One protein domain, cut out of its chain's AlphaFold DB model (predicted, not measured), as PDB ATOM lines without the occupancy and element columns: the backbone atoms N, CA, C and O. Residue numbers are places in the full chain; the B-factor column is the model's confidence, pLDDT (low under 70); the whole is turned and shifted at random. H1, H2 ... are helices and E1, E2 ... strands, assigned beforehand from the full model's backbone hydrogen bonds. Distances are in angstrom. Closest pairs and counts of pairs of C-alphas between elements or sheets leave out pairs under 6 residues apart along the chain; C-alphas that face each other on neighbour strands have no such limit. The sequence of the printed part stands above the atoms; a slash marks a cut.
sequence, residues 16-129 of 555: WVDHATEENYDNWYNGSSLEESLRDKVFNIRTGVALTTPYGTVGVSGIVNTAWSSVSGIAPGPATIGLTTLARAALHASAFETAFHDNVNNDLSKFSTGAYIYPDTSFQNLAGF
ATOM      1  N   TRP A  16      33.174  39.701  36.958       86.50
ATOM      2  CA  TRP A  16      31.828  39.189  37.223       86.50
ATOM      3  C   TRP A  16      30.867  39.397  36.048       86.50
ATOM      4  O   TRP A  16      30.204  38.459  35.640       86.50
ATOM      5  N   VAL A  17      30.806  40.605  35.479       86.75
ATOM      6  CA  VAL A  17      29.939  40.902  34.324       86.75
ATOM      7  C   VAL A  17      30.428  40.152  33.087       86.75
ATOM      8  O   VAL A  17      29.626  39.640  32.325       86.75
ATOM      9  N   ASP A  18      31.742  40.066  32.895       87.56
ATOM     10  CA  ASP A  18      32.368  39.304  31.810       87.56
ATOM     11  C   ASP A  18      31.993  37.817  31.894       87.56
ATOM     12  O   ASP A  18      31.488  37.249  30.936       87.56
ATOM     13  N   HIS A  19      32.117  37.220  33.081       88.19
ATOM     14  CA  HIS A  19      31.696  35.843  33.347       88.19
ATOM     15  C   HIS A  19      30.198  35.631  33.128       88.19
ATOM     16  O   HIS A  19      29.800  34.736  32.385       88.19
ATOM     17  N   ALA A  20      29.386  36.488  33.746       88.00
ATOM     18  CA  ALA A  20      27.934  36.395  33.743       88.00
ATOM     19  C   ALA A  20      27.310  36.702  32.382       88.00
ATOM     20  O   ALA A  20      26.126  36.504  32.219       88.00
ATOM     21  N   THR A  21      28.072  37.229  31.425       87.69
ATOM     22  CA  THR A  21      27.589  37.520  30.067       87.69
ATOM     23  C   THR A  21      28.184  36.565  29.037       87.69
ATOM     24  O   THR A  21      28.112  36.827  27.840       87.69
ATOM     25  N   GLU A  22      28.802  35.466  29.480       89.12
ATOM     26  CA  GLU A  22      29.498  34.506  28.613       89.12
ATOM     27  C   GLU A  22      30.607  35.177  27.776       89.12
ATOM     28  O   GLU A  22      30.744  34.942  26.575       89.12
ATOM     29  N   GLU A  23      31.368  36.079  28.403       87.31
ATOM     30  CA  GLU A  23      32.419  36.899  27.781       87.31
ATOM     31  C   GLU A  23      31.892  37.820  26.654       87.31
ATOM     32  O   GLU A  23      32.663  38.404  25.886       87.31
ATOM     33  N   ASN A  24      30.567  37.990  26.553       87.69
ATOM     34  CA  ASN A  24      29.907  38.862  25.591       87.69
ATOM     35  C   ASN A  24      28.731  39.619  26.217       87.69
ATOM     36  O   ASN A  24      27.588  39.168  26.201       87.69
ATOM     37  N   TYR A  25      28.989  40.861  26.634       84.94
ATOM     38  CA  TYR A  25      27.981  41.748  27.229       84.94
ATOM     39  C   TYR A  25      26.685  41.898  26.405       84.94
ATOM     40  O   TYR A  25      25.626  42.179  26.960       84.94
ATOM     41  N   ASP A  26      26.737  41.692  25.084       87.31
ATOM     42  CA  ASP A  26      25.547  41.761  24.232       87.31
ATOM     43  C   ASP A  26      24.536  40.635  24.495       87.31
ATOM     44  O   ASP A  26      23.374  40.802  24.118       87.31
ATOM     45  N   ASN A  27      24.942  39.532  25.134       90.31
ATOM     46  CA  ASN A  27      24.075  38.400  25.466       90.31
ATOM     47  C   ASN A  27      22.979  38.784  26.461       90.31
ATOM     48  O   ASN A  27      21.847  38.349  26.307       90.31
ATOM     49  N   TRP A  28      23.257  39.671  27.414       88.56
ATOM     50  CA  TRP A  28      22.228  40.150  28.339       88.56
ATOM     51  C   TRP A  28      21.122  40.924  27.616       88.56
ATOM     52  O   TRP A  28      19.930  40.722  27.847       88.56
ATOM     53  N   TYR A  29      21.490  41.786  26.670       90.38
ATOM     54  CA  TYR A  29      20.495  42.575  25.950       90.38
ATOM     55  C   TYR A  29      19.782  41.778  24.850       90.38
ATOM     56  O   TYR A  29      18.561  41.857  24.714       90.38
ATOM     57  N   ASN A  30      20.535  41.026  24.044       92.50
ATOM     58  CA  ASN A  30      20.022  40.315  22.869       92.50
ATOM     59  C   ASN A  30      19.570  38.879  23.158       92.50
ATOM     60  O   ASN A  30      18.975  38.255  22.276       92.50
ATOM     61  N   GLY A  31      19.860  38.369  24.352       93.00
ATOM     62  CA  GLY A  31      19.715  36.970  24.725       93.00
ATOM     63  C   GLY A  31      20.802  36.071  24.138       93.00
ATOM     64  O   GLY A  31      21.533  36.434  23.210       93.00
ATOM     65  N   SER A  32      20.852  34.853  24.662       92.81
ATOM     66  CA  SER A  32      21.671  33.747  24.165       92.81
ATOM     67  C   SER A  32      20.937  32.415  24.403       92.81
ATOM     68  O   SER A  32      19.751  32.393  24.734       92.81
ATOM     69  N   SER A  33      21.613  31.273  24.235       92.50
ATOM     70  CA  SER A  33      21.076  29.986  24.711       92.50
ATOM     71  C   SER A  33      21.043  29.868  26.239       92.50
ATOM     72  O   SER A  33      20.409  28.947  26.751       92.50
ATOM     73  N   LEU A  34      21.749  30.756  26.940       92.56
ATOM     74  CA  LEU A  34      21.895  30.800  28.392       92.56
ATOM     75  C   LEU A  34      21.300  32.077  29.004       92.56
ATOM     76  O   LEU A  34      21.151  32.138  30.212       92.56
ATOM     77  N   GLU A  35      20.902  33.064  28.206       92.19
ATOM     78  CA  GLU A  35      20.389  34.329  28.732       92.19
ATOM     79  C   GLU A  35      19.053  34.720  28.112       92.19
ATOM     80  O   GLU A  35      18.881  34.729  26.888       92.19
ATOM     81  N   GLU A  36      18.093  35.083  28.965       93.62
ATOM     82  CA  GLU A  36      16.827  35.663  28.527       93.62
ATOM     83  C   GLU A  36      17.068  36.994  27.789       93.62
ATOM     84  O   GLU A  36      17.725  37.897  28.296       93.62
ATOM     85  N   SER A  37      16.498  37.147  26.592       93.19
ATOM     86  CA  SER A  37      16.616  38.378  25.799       93.19
ATOM     87  C   SER A  37      15.748  39.497  26.369       93.19
ATOM     88  O   SER A  37      14.528  39.342  26.431       93.19
ATOM     89  N   LEU A  38      16.335  40.658  26.695       92.00
ATOM     90  CA  LEU A  38      15.561  41.881  26.940       92.00
ATOM     91  C   LEU A  38      14.961  42.425  25.637       92.00
ATOM     92  O   LEU A  38      13.789  42.794  25.619       92.00
ATOM     93  N   ARG A  39      15.727  42.449  24.541       93.12
ATOM     94  CA  ARG A  39      15.282  42.956  23.229       93.12
ATOM     95  C   ARG A  39      13.983  42.293  22.774       93.12
ATOM     96  O   ARG A  39      13.073  42.976  22.307       93.12
ATOM     97  N   ASP A  40      13.911  40.974  22.909       94.25
ATOM     98  CA  ASP A  40      12.784  40.171  22.433       94.25
ATOM     99  C   ASP A  40      11.734  39.934  23.535       94.25
ATOM    100  O   ASP A  40      10.721  39.275  23.291       94.25
ATOM    101  N   LYS A  41      11.943  40.485  24.742       92.31
ATOM    102  CA  LYS A  41      11.014  40.349  25.863       92.31
ATOM    103  C   LYS A  41       9.693  41.036  25.546       92.31
ATOM    104  O   LYS A  41       9.645  42.216  25.195       92.31
ATOM    105  N   VAL A  42       8.612  40.294  25.759       93.31
ATOM    106  CA  VAL A  42       7.248  40.817  25.815       93.31
ATOM    107  C   VAL A  42       6.835  40.851  27.284       93.31
ATOM    108  O   VAL A  42       6.786  39.805  27.935       93.31
ATOM    109  N   PHE A  43       6.601  42.051  27.818       91.50
ATOM    110  CA  PHE A  43       6.152  42.235  29.200       91.50
ATOM    111  C   PHE A  43       4.639  42.067  29.326       91.50
ATOM    112  O   PHE A  43       3.914  42.041  28.332       91.50
ATOM    113  N   ASN A  44       4.172  41.963  30.565       91.00
ATOM    114  CA  ASN A  44       2.754  41.939  30.885       91.00
ATOM    115  C   ASN A  44       2.283  43.324  31.330       91.00
ATOM    116  O   ASN A  44       2.937  43.955  32.149       91.00
ATOM    117  N   ILE A  45       1.119  43.750  30.850       89.88
ATOM    118  CA  ILE A  45       0.428  44.971  31.303       89.88
ATOM    119  C   ILE A  45      -0.167  44.715  32.692       89.88
ATOM    120  O   ILE A  45      -0.005  45.474  33.643       89.88
ATOM    121  N   ARG A  46      -0.798  43.549  32.839       91.50
ATOM    122  CA  ARG A  46      -1.379  43.024  34.081       91.50
ATOM    123  C   ARG A  46      -1.252  41.510  34.107       91.50
ATOM    124  O   ARG A  46      -0.921  40.895  33.092       91.50
ATOM    125  N   THR A  47      -1.531  40.894  35.251       90.31
ATOM    126  CA  THR A  47      -1.375  39.447  35.412       90.31
ATOM    127  C   THR A  47      -2.131  38.681  34.316       90.31
ATOM    128  O   THR A  47      -3.353  38.769  34.196       90.31
ATOM    129  N   GLY A  48      -1.387  37.922  33.504       90.00
ATOM    130  CA  GLY A  48      -1.930  37.101  32.417       90.00
ATOM    131  C   GLY A  48      -2.258  37.839  31.114       90.00
ATOM    132  O   GLY A  48      -2.840  37.222  30.224       90.00
ATOM    133  N   VAL A  49      -1.902  39.121  30.975       93.06
ATOM    134  CA  VAL A  49      -2.122  39.910  29.752       93.06
ATOM    135  C   VAL A  49      -0.803  40.506  29.272       93.06
ATOM    136  O   VAL A  49      -0.259  41.414  29.900       93.06
ATOM    137  N   ALA A  50      -0.316  39.983  28.150       93.00
ATOM    138  CA  ALA A  50       0.928  40.400  27.522       93.00
ATOM    139  C   ALA A  50       0.733  41.620  26.614       93.00
ATOM    140  O   ALA A  50      -0.307  41.769  25.970       93.00
ATOM    141  N   LEU A  51       1.779  42.437  26.515       92.25
ATOM    142  CA  LEU A  51       1.922  43.461  25.491       92.25
ATOM    143  C   LEU A  51       1.903  42.842  24.092       92.25
ATOM    144  O   LEU A  51       2.275  41.688  23.881       92.25
ATOM    145  N   THR A  52       1.526  43.645  23.103       90.25
ATOM    146  CA  THR A  52       1.556  43.219  21.696       90.25
ATOM    147  C   THR A  52       2.924  43.402  21.039       90.25
ATOM    148  O   THR A  52       3.220  42.751  20.038       90.25
ATOM    149  N   THR A  53       3.765  44.275  21.598       93.12
ATOM    150  CA  THR A  53       5.051  44.681  21.022       93.12
ATOM    151  C   THR A  53       6.195  44.323  21.978       93.12
ATOM    152  O   THR A  53       6.086  44.596  23.174       93.12
ATOM    153  N   PRO A  54       7.299  43.718  21.495       94.38
ATOM    154  CA  PRO A  54       8.472  43.463  22.328       94.38
ATOM    155  C   PRO A  54       9.204  44.763  22.687       94.38
ATOM    156  O   PRO A  54       9.029  45.804  22.042       94.38
ATOM    157  N   TYR A  55      10.077  44.695  23.690       93.12
ATOM    158  CA  TYR A  55      10.843  45.849  24.163       93.12
ATOM    159  C   TYR A  55      11.654  46.533  23.047       93.12
ATOM    160  O   TYR A  55      11.541  47.745  22.856       93.12
ATOM    161  N   GLY A  56      12.394  45.754  22.252       93.75
ATOM    162  CA  GLY A  56      13.095  46.200  21.047       93.75
ATOM    163  C   GLY A  56      14.438  46.880  21.292       93.75
ATOM    164  O   GLY A  56      15.157  46.540  22.224       93.75
ATOM    165  N   THR A  57      14.822  47.797  20.399       92.31
ATOM    166  CA  THR A  57      16.118  48.497  20.403       92.31
ATOM    167  C   THR A  57      15.984  49.916  19.860       92.31
ATOM    168  O   THR A  57      15.429  50.128  18.781       92.31
ATOM    169  N   VAL A  58      16.543  50.893  20.581       90.94
ATOM    170  CA  VAL A  58      16.528  52.312  20.188       90.94
ATOM    171  C   VAL A  58      17.174  52.504  18.816       90.94
ATOM    172  O   VAL A  58      18.269  52.009  18.557       90.94
ATOM    173  N   GLY A  59      16.501  53.246  17.937       92.62
ATOM    174  CA  GLY A  59      16.922  53.474  16.555       92.62
ATOM    175  C   GLY A  59      16.601  52.321  15.602       92.62
ATOM    176  O   GLY A  59      16.924  52.422  14.420       92.62
ATOM    177  N   VAL A  60      15.978  51.241  16.089       95.50
ATOM    178  CA  VAL A  60      15.662  50.045  15.297       95.50
ATOM    179  C   VAL A  60      14.174  49.700  15.370       95.50
ATOM    180  O   VAL A  60      13.483  49.799  14.359       95.50
ATOM    181  N   SER A  61      13.664  49.272  16.530       95.94
ATOM    182  CA  SER A  61      12.295  48.746  16.666       95.94
ATOM    183  C   SER A  61      11.818  48.660  18.125       95.94
ATOM    184  O   SER A  61      12.584  48.895  19.056       95.94
ATOM    185  N   GLY A  62      10.545  48.295  18.308       94.69
ATOM    186  CA  GLY A  62       9.918  48.000  19.602       94.69
ATOM    187  C   GLY A  62       9.585  49.220  20.459       94.69
ATOM    188  O   GLY A  62       9.763  50.370  20.043       94.69
ATOM    189  N   ILE A  63       9.075  48.947  21.659       93.31
ATOM    190  CA  ILE A  63       8.554  49.955  22.595       93.31
ATOM    191  C   ILE A  63       9.611  51.006  22.931       93.31
ATOM    192  O   ILE A  63       9.327  52.204  22.879       93.31
ATOM    193  N   VAL A  64      10.849  50.583  23.199       93.19
ATOM    194  CA  VAL A  64      11.932  51.501  23.576       93.19
ATOM    195  C   VAL A  64      12.263  52.494  22.460       93.19
ATOM    196  O   VAL A  64      12.553  53.657  22.731       93.19
ATOM    197  N   ASN A  65      12.164  52.080  21.193       94.75
ATOM    198  CA  ASN A  65      12.380  52.968  20.054       94.75
ATOM    199  C   ASN A  65      11.251  53.992  19.898       94.75
ATOM    200  O   ASN A  65      11.514  55.169  19.629       94.75
ATOM    201  N   THR A  66      10.004  53.553  20.064       95.44
ATOM    202  CA  THR A  66       8.834  54.435  19.991       95.44
ATOM    203  C   THR A  66       8.873  55.466  21.116       95.44
ATOM    204  O   THR A  66       8.808  56.663  20.841       95.44
ATOM    205  N   ALA A  67       9.099  55.032  22.359       94.19
ATOM    206  CA  ALA A  67       9.254  55.922  23.504       94.19
ATOM    207  C   ALA A  67      10.412  56.914  23.319       94.19
ATOM    208  O   ALA A  67      10.240  58.117  23.519       94.19
ATOM    209  N   TRP A  68      11.574  56.437  22.857       93.94
ATOM    210  CA  TRP A  68      12.720  57.295  22.556       93.94
ATOM    211  C   TRP A  68      12.381  58.372  21.525       93.94
ATOM    212  O   TRP A  68      12.751  59.537  21.699       93.94
ATOM    213  N   SER A  69      11.665  58.003  20.463       94.88
ATOM    214  CA  SER A  69      11.242  58.930  19.411       94.88
ATOM    215  C   SER A  69      10.259  59.974  19.947       94.88
ATOM    216  O   SER A  69      10.439  61.163  19.681       94.88
ATOM    217  N   SER A  70       9.288  59.561  20.767       94.75
ATOM    218  CA  SER A  70       8.333  60.456  21.430       94.75
ATOM    219  C   SER A  70       9.032  61.467  22.338       94.75
ATOM    220  O   SER A  70       8.818  62.672  22.201       94.75
ATOM    221  N   VAL A  71       9.928  61.007  23.219       93.38
ATOM    222  CA  VAL A  71      10.679  61.880  24.138       93.38
ATOM    223  C   VAL A  71      11.626  62.810  23.377       93.38
ATOM    224  O   VAL A  71      11.738  63.990  23.709       93.38
ATOM    225  N   SER A  72      12.285  62.313  22.328       92.31
ATOM    226  CA  SER A  72      13.170  63.121  21.475       92.31
ATOM    227  C   SER A  72      12.410  64.166  20.653       92.31
ATOM    228  O   SER A  72      12.985  65.194  20.298       92.31
ATOM    229  N   GLY A  73      11.128  63.923  20.369       91.56
ATOM    230  CA  GLY A  73      10.236  64.836  19.656       91.56
ATOM    231  C   GLY A  73       9.653  65.964  20.514       91.56
ATOM    232  O   GLY A  73       8.992  66.852  19.971       91.56
ATOM    233  N   ILE A  74       9.882  65.973  21.833       91.12
ATOM    234  CA  ILE A  74       9.419  67.060  22.705       91.12
ATOM    235  C   ILE A  74      10.165  68.350  22.345       91.12
ATOM    236  O   ILE A  74      11.365  68.497  22.586       91.12
ATOM    237  N   ALA A  75       9.432  69.304  21.773       82.12
ATOM    238  CA  ALA A  75       9.969  70.601  21.390       82.12
ATOM    239  C   ALA A  75      10.379  71.424  22.632       82.12
ATOM    240  O   ALA A  75       9.555  71.612  23.535       82.12
ATOM    241  N   PRO A  76      11.609  71.967  22.693       71.62
ATOM    242  CA  PRO A  76      12.024  72.863  23.770       71.62
ATOM    243  C   PRO A  76      11.228  74.175  23.761       71.62
ATOM    244  O   PRO A  76      11.030  74.788  22.715       71.62
ATOM    245  N   GLY A  77      10.815  74.639  24.936       69.00
ATOM    246  CA  GLY A  77      10.101  75.894  25.133       69.00
ATOM    247  C   GLY A  77       9.822  76.153  26.618       69.00
ATOM    248  O   GLY A  77       9.990  75.248  27.436       69.00
ATOM    249  N   PRO A  78       9.378  77.365  26.996       59.34
ATOM    250  CA  PRO A  78       9.139  77.730  28.399       59.34
ATOM    251  C   PRO A  78       8.181  76.771  29.127       59.34
ATOM    252  O   PRO A  78       8.401  76.432  30.286       59.34
ATOM    253  N   ALA A  79       7.176  76.254  28.412       62.81
ATOM    254  CA  ALA A  79       6.217  75.270  28.914       62.81
ATOM    255  C   ALA A  79       6.779  73.843  29.067       62.81
ATOM    256  O   ALA A  79       6.167  73.001  29.721       62.81
ATOM    257  N   THR A  80       7.927  73.542  28.452       69.69
ATOM    258  CA  THR A  80       8.374  72.163  28.191       69.69
ATOM    259  C   THR A  80       9.711  71.818  28.838       69.69
ATOM    260  O   THR A  80      10.100  70.650  28.824       69.69
ATOM    261  N   ILE A  81      10.403  72.782  29.460       73.00
ATOM    262  CA  ILE A  81      11.666  72.534  30.182       73.00
ATOM    263  C   ILE A  81      11.452  71.499  31.298       73.00
ATOM    264  O   ILE A  81      12.218  70.536  31.405       73.00
ATOM    265  N   GLY A  82      10.383  71.658  32.089       80.88
ATOM    266  CA  GLY A  82      10.031  70.707  33.146       80.88
ATOM    267  C   GLY A  82       9.659  69.329  32.589       80.88
ATOM    268  O   GLY A  82      10.236  68.318  32.986       80.88
ATOM    269  N   LEU A  83       8.770  69.306  31.591       89.00
ATOM    270  CA  LEU A  83       8.300  68.078  30.938       89.00
ATOM    271  C   LEU A  83       9.433  67.280  30.290       89.00
ATOM    272  O   LEU A  83       9.510  66.075  30.481       89.00
ATOM    273  N   THR A  84      10.340  67.938  29.566       89.38
ATOM    274  CA  THR A  84      11.475  67.271  28.906       89.38
ATOM    275  C   THR A  84      12.404  66.628  29.932       89.38
ATOM    276  O   THR A  84      12.918  65.534  29.707       89.38
ATOM    277  N   THR A  85      12.619  67.299  31.067       90.06
ATOM    278  CA  THR A  85      13.462  66.776  32.147       90.06
ATOM    279  C   THR A  85      12.831  65.536  32.774       90.06
ATOM    280  O   THR A  85      13.510  64.523  32.912       90.06
ATOM    281  N   LEU A  86      11.531  65.582  33.079       91.19
ATOM    282  CA  LEU A  86      10.792  64.439  33.625       91.19
ATOM    283  C   LEU A  86      10.701  63.273  32.630       91.19
ATOM    284  O   LEU A  86      10.957  62.134  33.010       91.19
ATOM    285  N   ALA A  87      10.431  63.552  31.352       92.50
ATOM    286  CA  ALA A  87      10.366  62.544  30.295       92.50
ATOM    287  C   ALA A  87      11.697  61.798  30.141       92.50
ATOM    288  O   ALA A  87      11.736  60.570  30.088       92.50
ATOM    289  N   ARG A  88      12.811  62.541  30.128       89.75
ATOM    290  CA  ARG A  88      14.155  61.951  30.092       89.75
ATOM    291  C   ARG A  88      14.490  61.211  31.375       89.75
ATOM    292  O   ARG A  88      15.160  60.193  31.293       89.75
ATOM    293  N   ALA A  89      14.047  61.697  32.534       87.31
ATOM    294  CA  ALA A  89      14.249  60.998  33.795       87.31
ATOM    295  C   ALA A  89      13.528  59.640  33.798       87.31
ATOM    296  O   ALA A  89      14.167  58.640  34.099       87.31
ATOM    297  N   ALA A  90      12.256  59.587  33.385       88.31
ATOM    298  CA  ALA A  90      11.498  58.339  33.261       88.31
ATOM    299  C   ALA A  90      12.132  57.378  32.236       88.31
ATOM    300  O   ALA A  90      12.359  56.204  32.530       88.31
ATOM    301  N   LEU A  91      12.516  57.885  31.059       89.19
ATOM    302  CA  LEU A  91      13.145  57.066  30.020       89.19
ATOM    303  C   LEU A  91      14.548  56.573  30.413       89.19
ATOM    304  O   LEU A  91      14.915  55.445  30.113       89.19
ATOM    305  N   HIS A  92      15.363  57.394  31.077       81.69
ATOM    306  CA  HIS A  92      16.698  56.972  31.512       81.69
ATOM    307  C   HIS A  92      16.663  56.023  32.703       81.69
ATOM    308  O   HIS A  92      17.537  55.166  32.790       81.69
ATOM    309  N   ALA A  93      15.691  56.168  33.604       74.06
ATOM    310  CA  ALA A  93      15.555  55.290  34.758       74.06
ATOM    311  C   ALA A  93      15.407  53.814  34.337       74.06
ATOM    312  O   ALA A  93      16.048  52.946  34.915       74.06
ATOM    313  N   SER A  94      14.666  53.550  33.256       73.38
ATOM    314  CA  SER A  94      14.549  52.210  32.659       73.38
ATOM    315  C   SER A  94      15.791  51.765  31.877       73.38
ATOM    316  O   SER A  94      16.223  50.619  32.001       73.38
ATOM    317  N   ALA A  95      16.380  52.662  31.076       69.44
ATOM    318  CA  ALA A  95      17.468  52.332  30.153       69.44
ATOM    319  C   ALA A  95      18.849  52.185  30.828       69.44
ATOM    320  O   ALA A  95      19.712  51.457  30.332       69.44
ATOM    321  N   PHE A  96      19.082  52.879  31.947       62.06
ATOM    322  CA  PHE A  96      20.345  52.809  32.690       62.06
ATOM    323  C   PHE A  96      20.525  51.471  33.424       62.06
ATOM    324  O   PHE A  96      21.649  51.000  33.569       62.06
ATOM    325  N   GLU A  97      19.432  50.839  33.846       61.84
ATOM    326  CA  GLU A  97      19.440  49.594  34.625       61.84
ATOM    327  C   GLU A  97      19.410  48.322  33.754       61.84
ATOM    328  O   GLU A  97      18.984  47.267  34.217       61.84
ATOM    329  N   THR A  98      19.781  48.399  32.472       68.88
ATOM    330  CA  THR A  98      19.336  47.384  31.505       68.88
ATOM    331  C   THR A  98      20.025  46.023  31.599       68.88
ATOM    332  O   THR A  98      21.248  45.905  31.641       68.88
ATOM    333  N   ALA A  99      19.149  45.011  31.526       75.81
ATOM    334  CA  ALA A  99      19.383  43.594  31.285       75.81
ATOM    335  C   ALA A  99      20.250  42.871  32.319       75.81
ATOM    336  O   ALA A  99      21.081  42.058  31.955       75.81
ATOM    337  N   PHE A 100      20.064  43.150  33.608       86.69
ATOM    338  CA  PHE A 100      20.652  42.281  34.624       86.69
ATOM    339  C   PHE A 100      19.907  40.951  34.683       86.69
ATOM    340  O   PHE A 100      18.675  40.932  34.624       86.69
ATOM    341  N   HIS A 101      20.651  39.869  34.898       89.81
ATOM    342  CA  HIS A 101      20.127  38.513  35.048       89.81
ATOM    343  C   HIS A 101      20.388  37.972  36.449       89.81
ATOM    344  O   HIS A 101      21.322  38.397  37.135       89.81
ATOM    345  N   ASP A 102      19.556  37.028  36.880       88.31
ATOM    346  CA  ASP A 102      19.671  36.362  38.181       88.31
ATOM    347  C   ASP A 102      20.802  35.313  38.175       88.31
ATOM    348  O   ASP A 102      20.578  34.139  38.465       88.31
ATOM    349  N   ASN A 103      22.032  35.722  37.839       82.06
ATOM    350  CA  ASN A 103      23.169  34.807  37.786       82.06
ATOM    351  C   ASN A 103      23.552  34.317  39.194       82.06
ATOM    352  O   ASN A 103      23.894  35.095  40.091       82.06
ATOM    353  N   VAL A 104      23.529  32.997  39.365       78.50
ATOM    354  CA  VAL A 104      23.877  32.302  40.612       78.50
ATOM    355  C   VAL A 104      25.317  31.787  40.644       78.50
ATOM    356  O   VAL A 104      25.796  31.397  41.710       78.50
ATOM    357  N   ASN A 105      26.023  31.776  39.511       79.69
ATOM    358  CA  ASN A 105      27.410  31.333  39.432       79.69
ATOM    359  C   ASN A 105      28.361  32.508  39.712       79.69
ATOM    360  O   ASN A 105      28.433  33.470  38.951       79.69
ATOM    361  N   ASN A 106      29.093  32.433  40.823       82.06
ATOM    362  CA  ASN A 106      29.962  33.504  41.308       82.06
ATOM    363  C   ASN A 106      31.436  33.092  41.466       82.06
ATOM    364  O   ASN A 106      32.221  33.877  42.005       82.06
ATOM    365  N   ASP A 107      31.827  31.894  41.014       87.81
ATOM    366  CA  ASP A 107      33.234  31.491  41.008       87.81
ATOM    367  C   ASP A 107      33.944  32.056  39.775       87.81
ATOM    368  O   ASP A 107      33.857  31.538  38.663       87.81
ATOM    369  N   LEU A 108      34.684  33.138  40.001       91.00
ATOM    370  CA  LEU A 108      35.413  33.865  38.966       91.00
ATOM    371  C   LEU A 108      36.842  33.336  38.761       91.00
ATOM    372  O   LEU A 108      37.674  34.029  38.172       91.00
ATOM    373  N   SER A 109      37.164  32.143  39.273       91.69
ATOM    374  CA  SER A 109      38.492  31.546  39.127       91.69
ATOM    375  C   SER A 109      38.837  31.335  37.654       91.69
ATOM    376  O   SER A 109      38.070  30.746  36.889       91.69
ATOM    377  N   LYS A 110      40.028  31.792  37.259       92.38
ATOM    378  CA  LYS A 110      40.550  31.691  35.893       92.38
ATOM    379  C   LYS A 110      41.785  30.798  35.851       92.38
ATOM    380  O   LYS A 110      42.611  30.801  36.765       92.38
ATOM    381  N   PHE A 111      41.945  30.067  34.755       92.12
ATOM    382  CA  PHE A 111      43.234  29.493  34.396       92.12
ATOM    383  C   PHE A 111      44.247  30.613  34.127       92.12
ATOM    384  O   PHE A 111      43.884  31.752  33.834       92.12
ATOM    385  N   SER A 112      45.540  30.285  34.133       90.25
ATOM    386  CA  SER A 112      46.592  31.233  33.727       90.25
ATOM    387  C   SER A 112      46.447  31.724  32.278       90.25
ATOM    388  O   SER A 112      47.059  32.723  31.911       90.25
ATOM    389  N   THR A 113      45.631  31.046  31.465       90.31
ATOM    390  CA  THR A 113      45.246  31.455  30.107       90.31
ATOM    391  C   THR A 113      44.207  32.580  30.077       90.31
ATOM    392  O   THR A 113      43.959  33.126  29.008       90.31
ATOM    393  N   GLY A 114      43.593  32.919  31.215       85.69
ATOM    394  CA  GLY A 114      42.499  33.888  31.320       85.69
ATOM    395  C   GLY A 114      41.100  33.283  31.181       85.69
ATOM    396  O   GLY A 114      40.136  33.949  31.537       85.69
ATOM    397  N   ALA A 115      40.983  32.025  30.743       88.75
ATOM    398  CA  ALA A 115      39.698  31.335  30.637       88.75
ATOM    399  C   ALA A 115      39.121  31.013  32.022       88.75
ATOM    400  O   ALA A 115      39.858  30.575  32.913       88.75
ATOM    401  N   TYR A 116      37.809  31.171  32.189       91.25
ATOM    402  CA  TYR A 116      37.116  30.771  33.411       91.25
ATOM    403  C   TYR A 116      37.186  29.255  33.615       91.25
ATOM    404  O   TYR A 116      36.958  28.474  32.694       91.25
ATOM    405  N   ILE A 117      37.503  28.837  34.842       93.19
ATOM    406  CA  ILE A 117      37.489  27.421  35.236       93.19
ATOM    407  C   ILE A 117      36.045  26.907  35.266       93.19
ATOM    408  O   ILE A 117      35.781  25.777  34.856       93.19
ATOM    409  N   TYR A 118      35.121  27.759  35.709       89.75
ATOM    410  CA  TYR A 118      33.698  27.468  35.837       89.75
ATOM    411  C   TYR A 118      32.875  28.494  35.049       89.75
ATOM    412  O   TYR A 118      32.270  29.373  35.662       89.75
ATOM    413  N   PRO A 119      32.870  28.439  33.704       87.69
ATOM    414  CA  PRO A 119      32.083  29.368  32.890       87.69
ATOM    415  C   PRO A 119      30.585  29.258  33.209       87.69
ATOM    416  O   PRO A 119      30.131  28.226  33.720       87.69
ATOM    417  N   ASP A 120      29.808  30.305  32.914       84.69
ATOM    418  CA  ASP A 120      28.353  30.178  32.972       84.69
ATOM    419  C   ASP A 120      27.874  29.185  31.904       84.69
ATOM    420  O   ASP A 120      28.324  29.181  30.760       84.69
ATOM    421  N   THR A 121      27.012  28.273  32.327       88.00
ATOM    422  CA  THR A 121      26.456  27.186  31.509       88.00
ATOM    423  C   THR A 121      24.967  26.983  31.777       88.00
ATOM    424  O   THR A 121      24.356  26.067  31.224       88.00
ATOM    425  N   SER A 122      24.378  27.810  32.639       88.44
ATOM    426  CA  SER A 122      22.984  27.720  33.058       88.44
ATOM    427  C   SER A 122      22.170  28.836  32.435       88.44
ATOM    428  O   SER A 122      22.653  29.949  32.301       88.44
ATOM    429  N   PHE A 123      20.918  28.533  32.086       91.69
ATOM    430  CA  PHE A 123      20.008  29.565  31.615       91.69
ATOM    431  C   PHE A 123      19.597  30.494  32.764       91.69
ATOM    432  O   PHE A 123      19.029  30.002  33.745       91.69
ATOM    433  N   GLN A 124      19.811  31.805  32.630       91.38
ATOM    434  CA  GLN A 124      19.345  32.813  33.579       91.38
ATOM    435  C   GLN A 124      18.189  33.633  33.004       91.38
ATOM    436  O   GLN A 124      18.100  33.940  31.814       91.38
ATOM    437  N   ASN A 125      17.280  34.007  33.900       92.31
ATOM    438  CA  ASN A 125      16.206  34.940  33.586       92.31
ATOM    439  C   ASN A 125      16.653  36.366  33.907       92.31
ATOM    440  O   ASN A 125      17.498  36.579  34.781       92.31
ATOM    441  N   LEU A 126      15.998  37.340  33.280       90.88
ATOM    442  CA  LEU A 126      16.114  38.737  33.669       90.88
ATOM    443  C   LEU A 126      15.730  38.898  35.141       90.88
ATOM    444  O   LEU A 126      14.658  38.450  35.584       90.88
ATOM    445  N   ALA A 127      16.586  39.610  35.865       89.44
ATOM    446  CA  ALA A 127      16.408  39.938  37.262       89.44
ATOM    447  C   ALA A 127      15.116  40.732  37.474       89.44
ATOM    448  O   ALA A 127      14.701  41.551  36.646       89.44
ATOM    449  N   GLY A 128      14.468  40.513  38.620       86.25
ATOM    450  CA  GLY A 128      13.170  41.125  38.933       86.25
ATOM    451  C   GLY A 128      13.164  42.654  38.818       86.25
ATOM    452  O   GLY A 128      12.263  43.215  38.194       86.25
ATOM    453  N   PHE A 129      14.189  43.326  39.353       81.62
ATOM    454  CA  PHE A 129      14.305  44.787  39.270       81.62
ATOM    455  C   PHE A 129      14.529  45.264  37.827       81.62
ATOM    456  O   PHE A 129      13.918  46.246  37.414       81.62
TER     457      PHE A 129
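Overview. This is residues 16 to 129 of the 555 residues of an uncharacterized protein of Chthoniobacterales bacterium (UniProt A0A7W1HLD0). In a domain with little regular structure, a hairpin of helices H3 and H4 makes one end of an elongated shape, and loops with short helices H1 and H2 the other. Residues 77 to 82 stick out. The 114 printed residues, 40 in named elements, run H1 H2 E1 H3 H4, four helices and one strand, mostly helix; loose, radius of gyration of the C-alphas 17.9 A, spans 60 by 34 by 23 A.

Arrangement. H4, residues 81 to 96, touches H3, residues 62 to 72, with 84 to 91 alone, closest C-alphas Ala 87 and Val 71, 6.2 A; this hairpin runs opposite ways at a shallow tilt of 28 degrees. H1, residues 16 to 20, H2, 26 to 30, and E1, 44 to 46, are apart from each other and from H3 and H4. E1 pairs with no named strand, but antiparallel with residues 49 to 50. Each O i to N i+4 pair is within hydrogen-bond range in H1, H2 and H3; in H4, 11 of 12.

Along the chain. H4 spans 21.7 A, first to last C-alpha, from (11.666, 72.534, 30.182) to (20.345, 52.809, 32.690); H3 spans 15.6 A.

Size, cuts and confidence. The farthest C-alphas, Pro 78 and Ser 112, are 59.9 A apart. The printed part has no cut. Links H2 to E1 and E1 to H3 are long. pLDDT is under 70 at 77 to 80 and 95 to 98.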